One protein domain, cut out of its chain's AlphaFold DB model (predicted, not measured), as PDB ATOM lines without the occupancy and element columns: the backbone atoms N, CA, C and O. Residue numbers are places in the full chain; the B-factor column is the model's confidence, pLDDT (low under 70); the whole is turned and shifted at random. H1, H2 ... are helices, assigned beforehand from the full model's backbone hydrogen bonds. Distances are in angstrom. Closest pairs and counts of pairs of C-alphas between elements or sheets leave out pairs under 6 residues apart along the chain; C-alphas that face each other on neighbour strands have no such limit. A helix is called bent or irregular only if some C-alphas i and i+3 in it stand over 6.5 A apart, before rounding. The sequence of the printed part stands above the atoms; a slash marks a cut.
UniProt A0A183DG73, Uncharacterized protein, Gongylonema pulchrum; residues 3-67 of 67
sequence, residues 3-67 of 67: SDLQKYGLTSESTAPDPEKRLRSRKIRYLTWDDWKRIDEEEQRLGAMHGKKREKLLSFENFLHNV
ATOM      1  N   SER A   3     129.300  93.251 152.285       80.94
ATOM      2  CA  SER A   3     130.383  92.734 151.435       80.94
ATOM      3  C   SER A   3     130.841  93.748 150.390       80.94
ATOM      4  O   SER A   3     132.033  93.854 150.130       80.94
ATOM      5  N   ASP A   4     129.915  94.530 149.835       82.88
ATOM      6  CA  ASP A   4     130.251  95.545 148.833       82.88
ATOM      7  C   ASP A   4     130.985  96.736 149.459       82.88
ATOM      8  O   ASP A   4     131.978  97.201 148.907       82.88
ATOM      9  N   LEU A   5     130.576  97.176 150.656       80.69
ATOM     10  CA  LEU A   5     131.268  98.244 151.391       80.69
ATOM     11  C   LEU A   5     132.732  97.875 151.667       80.69
ATOM     12  O   LEU A   5     133.632  98.685 151.453       80.69
ATOM     13  N   GLN A   6     132.964  96.624 152.075       78.12
ATOM     14  CA  GLN A   6     134.302  96.080 152.315       78.12
ATOM     15  C   GLN A   6     135.100  95.925 151.016       78.12
ATOM     16  O   GLN A   6     136.269  96.300 150.966       78.12
ATOM     17  N   LYS A   7     134.468  95.418 149.950       83.94
ATOM     18  CA  LYS A   7     135.097  95.192 148.642       83.94
ATOM     19  C   LYS A   7     135.629  96.478 148.009       83.94
ATOM     20  O   LYS A   7     136.676  96.440 147.371       83.94
ATOM     21  N   TYR A   8     134.922  97.595 148.176       81.69
ATOM     22  CA  TYR A   8     135.319  98.889 147.615       81.69
ATOM     23  C   TYR A   8     136.121  99.766 148.585       81.69
ATOM     24  O   TYR A   8     136.420 100.909 148.249       81.69
ATOM     25  N   GLY A   9     136.478  99.258 149.771       77.94
ATOM     26  CA  GLY A   9     137.263 100.012 150.752       77.94
ATOM     27  C   GLY A   9     136.574 101.294 151.227       77.94
ATOM     28  O   GLY A   9     137.252 102.255 151.579       77.94
ATOM     29  N   LEU A  10     135.235 101.330 151.209       78.50
ATOM     30  CA  LEU A  10     134.465 102.484 151.661       78.50
ATOM     31  C   LEU A  10     134.581 102.583 153.183       78.50
ATOM     32  O   LEU A  10     134.029 101.765 153.919       78.50
ATOM     33  N   THR A  11     135.325 103.579 153.650       70.75
ATOM     34  CA  THR A  11     135.469 103.873 155.075       70.75
ATOM     35  C   THR A  11     134.301 104.735 155.555       70.75
ATOM     36  O   THR A  11     133.685 105.478 154.794       70.75
ATOM     37  N   SER A  12     133.973 104.642 156.845       66.25
ATOM     38  CA  SER A  12     132.919 105.448 157.480       66.25
ATOM     39  C   SER A  12     133.278 106.934 157.623       66.25
ATOM     40  O   SER A  12     132.475 107.710 158.140       66.25
ATOM     41  N   GLU A  13     134.479 107.341 157.201       63.78
ATOM     42  CA  GLU A  13     134.919 108.732 157.222       63.78
ATOM     43  C   GLU A  13     134.248 109.514 156.094       63.78
ATOM     44  O   GLU A  13     134.724 109.618 154.965       63.78
ATOM     45  N   SER A  14     133.090 110.075 156.418       64.88
ATOM     46  CA  SER A  14     132.382 110.999 155.547       64.88
ATOM     47  C   SER A  14     133.012 112.393 155.636       64.88
ATOM     48  O   SER A  14     132.862 113.081 156.641       64.88
ATOM     49  N   THR A  15     133.645 112.856 154.556       64.38
ATOM     50  CA  THR A  15     133.985 114.279 154.337       64.38
ATOM     51  C   THR A  15     132.781 115.114 153.890       64.38
ATOM     52  O   THR A  15     132.893 116.329 153.708       64.38
ATOM     53  N   ALA A  16     131.613 114.491 153.697       66.00
ATOM     54  CA  ALA A  16     130.414 115.203 153.288       66.00
ATOM     55  C   ALA A  16     129.926 116.134 154.414       66.00
ATOM     56  O   ALA A  16     129.925 115.741 155.582       66.00
ATOM     57  N   PRO A  17     129.477 117.360 154.078       70.69
ATOM     58  CA  PRO A  17     128.918 118.273 155.061       70.69
ATOM     59  C   PRO A  17     127.707 117.635 155.738       70.69
ATOM     60  O   PRO A  17     126.881 117.024 155.055       70.69
ATOM     61  N   ASP A  18     127.607 117.842 157.055       85.88
ATOM     62  CA  ASP A  18     126.467 117.429 157.871       85.88
ATOM     63  C   ASP A  18     125.146 117.721 157.123       85.88
ATOM     64  O   ASP A  18     124.837 118.892 156.840       85.88
ATOM     65  N   PRO A  19     124.394 116.669 156.736       87.88
ATOM     66  CA  PRO A  19     123.160 116.812 155.985       87.88
ATOM     67  C   PRO A  19     122.167 117.748 156.669       87.88
ATOM     68  O   PRO A  19     121.527 118.547 155.983       87.88
ATOM     69  N   GLU A  20     122.088 117.715 157.999       90.12
ATOM     70  CA  GLU A  20     121.198 118.575 158.771       90.12
ATOM     71  C   GLU A  20     121.600 120.045 158.630       90.12
ATOM     72  O   GLU A  20     120.785 120.885 158.231       90.12
ATOM     73  N   LYS A  21     122.878 120.365 158.854       90.19
ATOM     74  CA  LYS A  21     123.409 121.721 158.663       90.19
ATOM     75  C   LYS A  21     123.142 122.256 157.254       90.19
ATOM     76  O   LYS A  21     122.792 123.428 157.094       90.19
ATOM     77  N   ARG A  22     123.274 121.412 156.225       92.44
ATOM     78  CA  ARG A  22     123.003 121.786 154.827       92.44
ATOM     79  C   ARG A  22     121.519 122.045 154.558       92.44
ATOM     80  O   ARG A  22     121.197 122.953 153.794       92.44
ATOM     81  N   LEU A  23     120.619 121.263 155.147       93.31
ATOM     82  CA  LEU A  23     119.176 121.477 155.013       93.31
ATOM     83  C   LEU A  23     118.747 122.770 155.715       93.31
ATOM     84  O   LEU A  23     118.030 123.584 155.127       93.31
ATOM     85  N   ARG A  24     119.276 123.013 156.921       90.75
ATOM     86  CA  ARG A  24     119.028 124.234 157.699       90.75
ATOM     87  C   ARG A  24     119.498 125.491 156.970       90.75
ATOM     88  O   ARG A  24     118.733 126.447 156.874       90.75
ATOM     89  N   SER A  25     120.704 125.492 156.395       94.31
ATOM     90  CA  SER A  25     121.222 126.661 155.659       94.31
ATOM     91  C   SER A  25     120.387 127.015 154.426       94.31
ATOM     92  O   SER A  25     120.277 128.183 154.063       94.31
ATOM     93  N   ARG A  26     119.744 126.015 153.814       95.44
ATOM     94  CA  ARG A  26     118.841 126.180 152.668       95.44
ATOM     95  C   ARG A  26     117.390 126.451 153.061       95.44
ATOM     96  O   ARG A  26     116.551 126.566 152.174       95.44
ATOM     97  N   LYS A  27     117.085 126.546 154.361       94.75
ATOM     98  CA  LYS A  27     115.720 126.706 154.892       94.75
ATOM     99  C   LYS A  27     114.760 125.615 154.398       94.75
ATOM    100  O   LYS A  27     113.570 125.861 154.209       94.75
ATOM    101  N   ILE A  28     115.278 124.407 154.180       92.75
ATOM    102  CA  ILE A  28     114.466 123.256 153.793       92.75
ATOM    103  C   ILE A  28     113.878 122.665 155.070       92.75
ATOM    104  O   ILE A  28     114.613 122.226 155.954       92.75
ATOM    105  N   ARG A  29     112.547 122.656 155.160       89.56
ATOM    106  CA  ARG A  29     111.842 121.948 156.230       89.56
ATOM    107  C   ARG A  29     111.933 120.447 155.984       89.56
ATOM    108  O   ARG A  29     111.719 119.995 154.862       89.56
ATOM    109  N   TYR A  30     112.235 119.699 157.031       90.44
ATOM    110  CA  TYR A  30     112.242 118.243 157.031       90.44
ATOM    111  C   TYR A  30     111.601 117.749 158.325       90.44
ATOM    112  O   TYR A  30     111.486 118.509 159.285       90.44
ATOM    113  N   LEU A  31     111.178 116.489 158.316       91.38
ATOM    114  CA  LEU A  31     110.644 115.805 159.484       91.38
ATOM    115  C   LEU A  31     111.661 114.767 159.939       91.38
ATOM    116  O   LEU A  31     112.239 114.044 159.123       91.38
ATOM    117  N   THR A  32     111.890 114.717 161.239       92.81
ATOM    118  CA  THR A  32     112.634 113.649 161.893       92.81
ATOM    119  C   THR A  32     111.746 112.421 162.090       92.81
ATOM    120  O   THR A  32     110.537 112.432 161.849       92.81
ATOM    121  N   TRP A  33     112.351 111.331 162.555       94.62
ATOM    122  CA  TRP A  33     111.595 110.150 162.958       94.62
ATOM    123  C   TRP A  33     110.656 110.428 164.142       94.62
ATOM    124  O   TRP A  33     109.554 109.886 164.198       94.62
ATOM    125  N   ASP A  34     111.070 111.289 165.074       94.62
ATOM    126  CA  ASP A  34     110.239 111.664 166.219       94.62
ATOM    127  C   ASP A  34     109.034 112.503 165.794       94.62
ATOM    128  O   ASP A  34     107.925 112.272 166.273       94.62
ATOM    129  N   ASP A  35     109.230 113.390 164.822       93.88
ATOM    130  CA  ASP A  35     108.161 114.185 164.218       93.88
ATOM    131  C   ASP A  35     107.117 113.290 163.536       93.88
ATOM    132  O   ASP A  35     105.912 113.460 163.719       93.88
ATOM    133  N   TRP A  36     107.574 112.275 162.795       94.75
ATOM    134  CA  TRP A  36     106.684 111.286 162.188       94.75
ATOM    135  C   TRP A  36     105.877 110.504 163.234       94.75
ATOM    136  O   TRP A  36     104.691 110.262 163.022       94.75
ATOM    137  N   LYS A  37     106.481 110.140 164.374       96.31
ATOM    138  CA  LYS A  37     105.758 109.440 165.450       96.31
ATOM    139  C   LYS A  37     104.618 110.285 166.019       96.31
ATOM    140  O   LYS A  37     103.537 109.745 166.215       96.31
ATOM    141  N   ARG A  38     104.818 111.596 166.211       95.44
ATOM    142  CA  ARG A  38     103.745 112.510 166.660       95.44
ATOM    143  C   ARG A  38     102.585 112.557 165.667       95.44
ATOM    144  O   ARG A  38     101.424 112.503 166.061       95.44
ATOM    145  N   ILE A  39     102.901 112.602 164.372       94.75
ATOM    146  CA  ILE A  39     101.894 112.544 163.305       94.75
ATOM    147  C   ILE A  39     101.125 111.216 163.369       94.75
ATOM    148  O   ILE A  39      99.899 111.221 163.313       94.75
ATOM    149  N   ASP A  40     101.824 110.088 163.513       95.75
ATOM    150  CA  ASP A  40     101.198 108.763 163.595       95.75
ATOM    151  C   ASP A  40     100.274 108.629 164.820       95.75
ATOM    152  O   ASP A  40      99.178 108.080 164.701       95.75
ATOM    153  N   GLU A  41     100.668 109.177 165.972       96.12
ATOM    154  CA  GLU A  41      99.843 109.227 167.186       96.12
ATOM    155  C   GLU A  41      98.546 110.017 166.968       96.12
ATOM    156  O   GLU A  41      97.464 109.550 167.338       96.12
ATOM    157  N   GLU A  42      98.623 111.177 166.315       94.94
ATOM    158  CA  GLU A  42      97.442 111.989 166.019       94.94
ATOM    159  C   GLU A  42      96.514 111.299 165.010       94.94
ATOM    160  O   GLU A  42      95.300 111.256 165.214       94.94
ATOM    161  N   GLU A  43      97.057 110.671 163.961       96.56
ATOM    162  CA  GLU A  43      96.253 109.883 163.020       96.56
ATOM    163  C   GLU A  43      95.505 108.745 163.730       96.56
ATOM    164  O   GLU A  43      94.330 108.488 163.444       96.56
ATOM    165  N   GLN A  44      96.161 108.055 164.669       97.75
ATOM    166  CA  GLN A  44      95.528 107.012 165.479       97.75
ATOM    167  C   GLN A  44      94.419 107.586 166.369       97.75
ATOM    168  O   GLN A  44      93.320 107.027 166.407       97.75
ATOM    169  N   ARG A  45      94.664 108.726 167.028       96.12
ATOM    170  CA  ARG A  45      93.675 109.421 167.866       96.12
ATOM    171  C   ARG A  45      92.430 109.812 167.065       96.12
ATOM    172  O   ARG A  45      91.310 109.553 167.506       96.12
ATOM    173  N   LEU A  46      92.616 110.393 165.880       95.56
ATOM    174  CA  LEU A  46      91.529 110.762 164.967       95.56
ATOM    175  C   LEU A  46      90.768 109.535 164.452       95.56
ATOM    176  O   LEU A  46      89.540 109.557 164.358       95.56
ATOM    177  N   GLY A  47      91.481 108.446 164.161       97.75
ATOM    178  CA  GLY A  47      90.876 107.181 163.753       97.75
ATOM    179  C   GLY A  47      89.986 106.578 164.834       97.75
ATOM    180  O   GLY A  47      88.861 106.170 164.534       97.75
ATOM    181  N   ALA A  48      90.451 106.571 166.086       97.44
ATOM    182  CA  ALA A  48      89.728 105.991 167.214       97.44
ATOM    183  C   ALA A  48      88.347 106.636 167.421       97.44
ATOM    184  O   ALA A  48      87.379 105.928 167.690       97.44
ATOM    185  N   MET A  49      88.227 107.952 167.200       94.12
ATOM    186  CA  MET A  49      86.945 108.672 167.275       94.12
ATOM    187  C   MET A  49      85.917 108.202 166.233       94.12
ATOM    188  O   MET A  49      84.718 108.334 166.453       94.12
ATOM    189  N   HIS A  50      86.371 107.620 165.122       94.56
ATOM    190  CA  HIS A  50      85.524 107.114 164.040       94.56
ATOM    191  C   HIS A  50      85.493 105.579 163.958       94.56
ATOM    192  O   HIS A  50      85.039 105.029 162.955       94.56
ATOM    193  N   GLY A  51      86.010 104.871 164.969       96.69
ATOM    194  CA  GLY A  51      86.092 103.405 164.959       96.69
ATOM    195  C   GLY A  51      87.080 102.837 163.931       96.69
ATOM    196  O   GLY A  51      86.970 101.677 163.534       96.69
ATOM    197  N   LYS A  52      88.047 103.640 163.476       97.75
ATOM    198  CA  LYS A  52      89.118 103.244 162.553       97.75
ATOM    199  C   LYS A  52      90.434 103.058 163.309       97.75
ATOM    200  O   LYS A  52      90.659 103.669 164.346       97.75
ATOM    201  N   LYS A  53      91.368 102.285 162.739       96.75
ATOM    202  CA  LYS A  53      92.744 102.183 163.274       96.75
ATOM    203  C   LYS A  53      93.493 103.521 163.218       96.75
ATOM    204  O   LYS A  53      94.346 103.780 164.056       96.75
ATOM    205  N   ARG A  54      93.221 104.321 162.185       97.50
ATOM    206  CA  ARG A  54      93.764 105.666 161.984       97.50
ATOM    207  C   ARG A  54      92.921 106.442 160.978       97.50
ATOM    208  O   ARG A  54      92.269 105.827 160.132       97.50
ATOM    209  N   GLU A  55      92.992 107.760 161.041       96.81
ATOM    210  CA  GLU A  55      92.492 108.694 160.034       96.81
ATOM    211  C   GLU A  55      93.675 109.538 159.557       96.81
ATOM    212  O   GLU A  55      94.312 110.208 160.365       96.81
ATOM    213  N   LYS A  56      94.015 109.459 158.265       94.75
ATOM    214  CA  LYS A  56      95.242 110.084 157.761       94.75
ATOM    215  C   LYS A  56      95.090 111.591 157.631       94.75
ATOM    216  O   LYS A  56      94.104 112.072 157.073       94.75
ATOM    217  N   LEU A  57      96.111 112.328 158.052       93.25
ATOM    218  CA  LEU A  57      96.205 113.753 157.756       93.25
ATOM    219  C   LEU A  57      96.573 113.908 156.271       93.25
ATOM    220  O   LEU A  57      97.544 113.324 155.801       93.25
ATOM    221  N   LEU A  58      95.770 114.652 155.506       91.75
ATOM    222  CA  LEU A  58      95.921 114.728 154.042       91.75
ATOM    223  C   LEU A  58      96.622 115.998 153.547       91.75
ATOM    224  O   LEU A  58      96.996 116.065 152.377       91.75
ATOM    225  N   SER A  59      96.794 117.007 154.406       87.38
ATOM    226  CA  SER A  59      97.468 118.253 154.040       87.38
ATOM    227  C   SER A  59      98.868 118.322 154.638       87.38
ATOM    228  O   SER A  59      99.126 117.859 155.749       87.38
ATOM    229  N   PHE A  60      99.778 118.950 153.896       78.31
ATOM    230  CA  PHE A  60     101.142 119.152 154.372       78.31
ATOM    231  C   PHE A  60     101.204 120.075 155.597       78.31
ATOM    232  O   PHE A  60     102.045 119.903 156.475       78.31
ATOM    233  N   GLU A  61     100.280 121.030 155.678       81.38
ATOM    234  CA  GLU A  61     100.123 121.919 156.829       81.38
ATOM    235  C   GLU A  61      99.739 121.140 158.087       81.38
ATOM    236  O   GLU A  61     100.316 121.382 159.144       81.38
ATOM    237  N   ASN A  62      98.861 120.136 157.970       78.62
ATOM    238  CA  ASN A  62      98.498 119.286 159.101       78.62
ATOM    239  C   ASN A  62      99.710 118.547 159.665       78.62
ATOM    240  O   ASN A  62      99.790 118.356 160.872       78.62
ATOM    241  N   PHE A  63     100.663 118.143 158.822       77.25
ATOM    242  CA  PHE A  63     101.887 117.533 159.325       77.25
ATOM    243  C   PHE A  63     102.681 118.539 160.145       77.25
ATOM    244  O   PHE A  63     103.012 118.222 161.272       77.25
ATOM    245  N   LEU A  64     102.902 119.751 159.622       73.50
ATOM    246  CA  LEU A  64     103.716 120.796 160.256       73.50
ATOM    247  C   LEU A  64     103.128 121.370 161.554       73.50
ATOM    248  O   LEU A  64     103.892 121.845 162.386       73.50
ATOM    249  N   HIS A  65     101.805 121.366 161.720       69.88
ATOM    250  CA  HIS A  65     101.147 121.837 162.945       69.88
ATOM    251  C   HIS A  65     101.231 120.841 164.108       69.88
ATOM    252  O   HIS A  65     101.076 121.245 165.257       69.88
ATOM    253  N   ASN A  66     101.464 119.561 163.809       57.62
ATOM    254  CA  ASN A  66     101.552 118.481 164.792       57.62
ATOM    255  C   ASN A  66     103.007 118.095 165.120       57.62
ATOM    256  O   ASN A  66     103.245 117.052 165.733       57.62
ATOM    257  N   VAL A  67     103.970 118.930 164.704       55.41
ATOM    258  CA  VAL A  67     105.404 118.782 164.990       55.41
ATOM    259  C   VAL A  67     105.873 119.808 165.996       55.41
ATOM    260  O   VAL A  67     105.615 121.011 165.782       55.41
TER     261      VAL A  67
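This is residues 3 to 67 of the 67 residues of an uncharacterized protein of Gongylonema pulchrum (UniProt A0A183DG73). A single long helix, H3, makes the longer part of a small body at one end of a drawn-out shape, and the short helix H4 sits crosswise near it after residues 50 to 59 fold back beside H3. From the other end of H3 the rest strings out as an open arm with two small, separate helices, H1 and H2, of which residues 3 to 19 and 21 to 27 stick out with no packing partner. The printed part has 65 residues with four named helices, in the order H1, H2, H3, H4, and no named strand; the class is all helix, with 35 residues in the named helices. The whole is extended, with a radius of gyration of the C-alphas of 18.5 A, and flat, with spans of 54 by 33 by 15 A.

The printed part begins with H1, residues 3 to 7, a helix of five residues that measures 6.0 A from first to last C-alpha; C-alpha 3 is at (130.383, 92.734, 151.435). Residues 8 to 18 follow with no named element. H2 takes residues 19 to 25, seven residues from Pro 19 to Ser 25, and measures 10.0 A. After residues 26 to 32 comes H3, residues 33 to 49, the longest helix with 17 residues and 25.1 A; it runs from C-alpha 33 at (111.595, 110.150, 162.958) to C-alpha 49 at (86.945, 108.672, 167.275). Residues 50 to 59 lead to H4, residues 60 to 65, which measures 9.0 A and ends with C-alpha 65 at (101.147, 121.837, 162.945). No helix is bent or irregular.

H1 touches no helix, and it is apart from H2, H3 and H4. Residues 3 to 19, of which 3 to 7 belong to H1, stand free: no C-alpha 8 or more residues away along the chain comes within 10 A of theirs. H2 also touches no helix; it is apart from H3 and from H4. Residues 21 to 27, of which 21 to 25 belong to H2, stand free as well. H3 touches no helix but is near H4. H3 and H4 are close but not clearly touching, with 1 pair of C-alphas within 8 A, and their closest C-alphas, those of Ile 39 and Phe 63, are 6.4 A apart. The lines of H3 and H4 stand about perpendicular, at 84 degrees, and their centres are 12.0 A apart. There is no hairpin. In H1, H2, H3 and H4 every pair of O of residue i and N of residue i+4 inside the helix is within hydrogen-bond range.

The two C-alphas farthest apart are those of Gly 9 and His 50, at 53.9 A, and the first and last printed C-alphas, those of Ser 3 and Val 67, are 38.6 A apart. Without the stretches that stand free, the body has 41 residues, spans 38 by 18 by 11 A and has a radius of gyration of 10.9 A. The printed part has no cut and ends at residue 67, the chain's last residue. The link from H1 to H2, with 11 residues between them, is long. The link from H2 to H3, with 7 residues, and the link from H3 to H4, with 10 residues, are short. The mean pLDDT of the printed part is 86.6; it is 96 over H3 and 76 over H4. Eight residues are under 70, namely residues 12 to 16 and residues 65 to 67, and there the model's confidence is low.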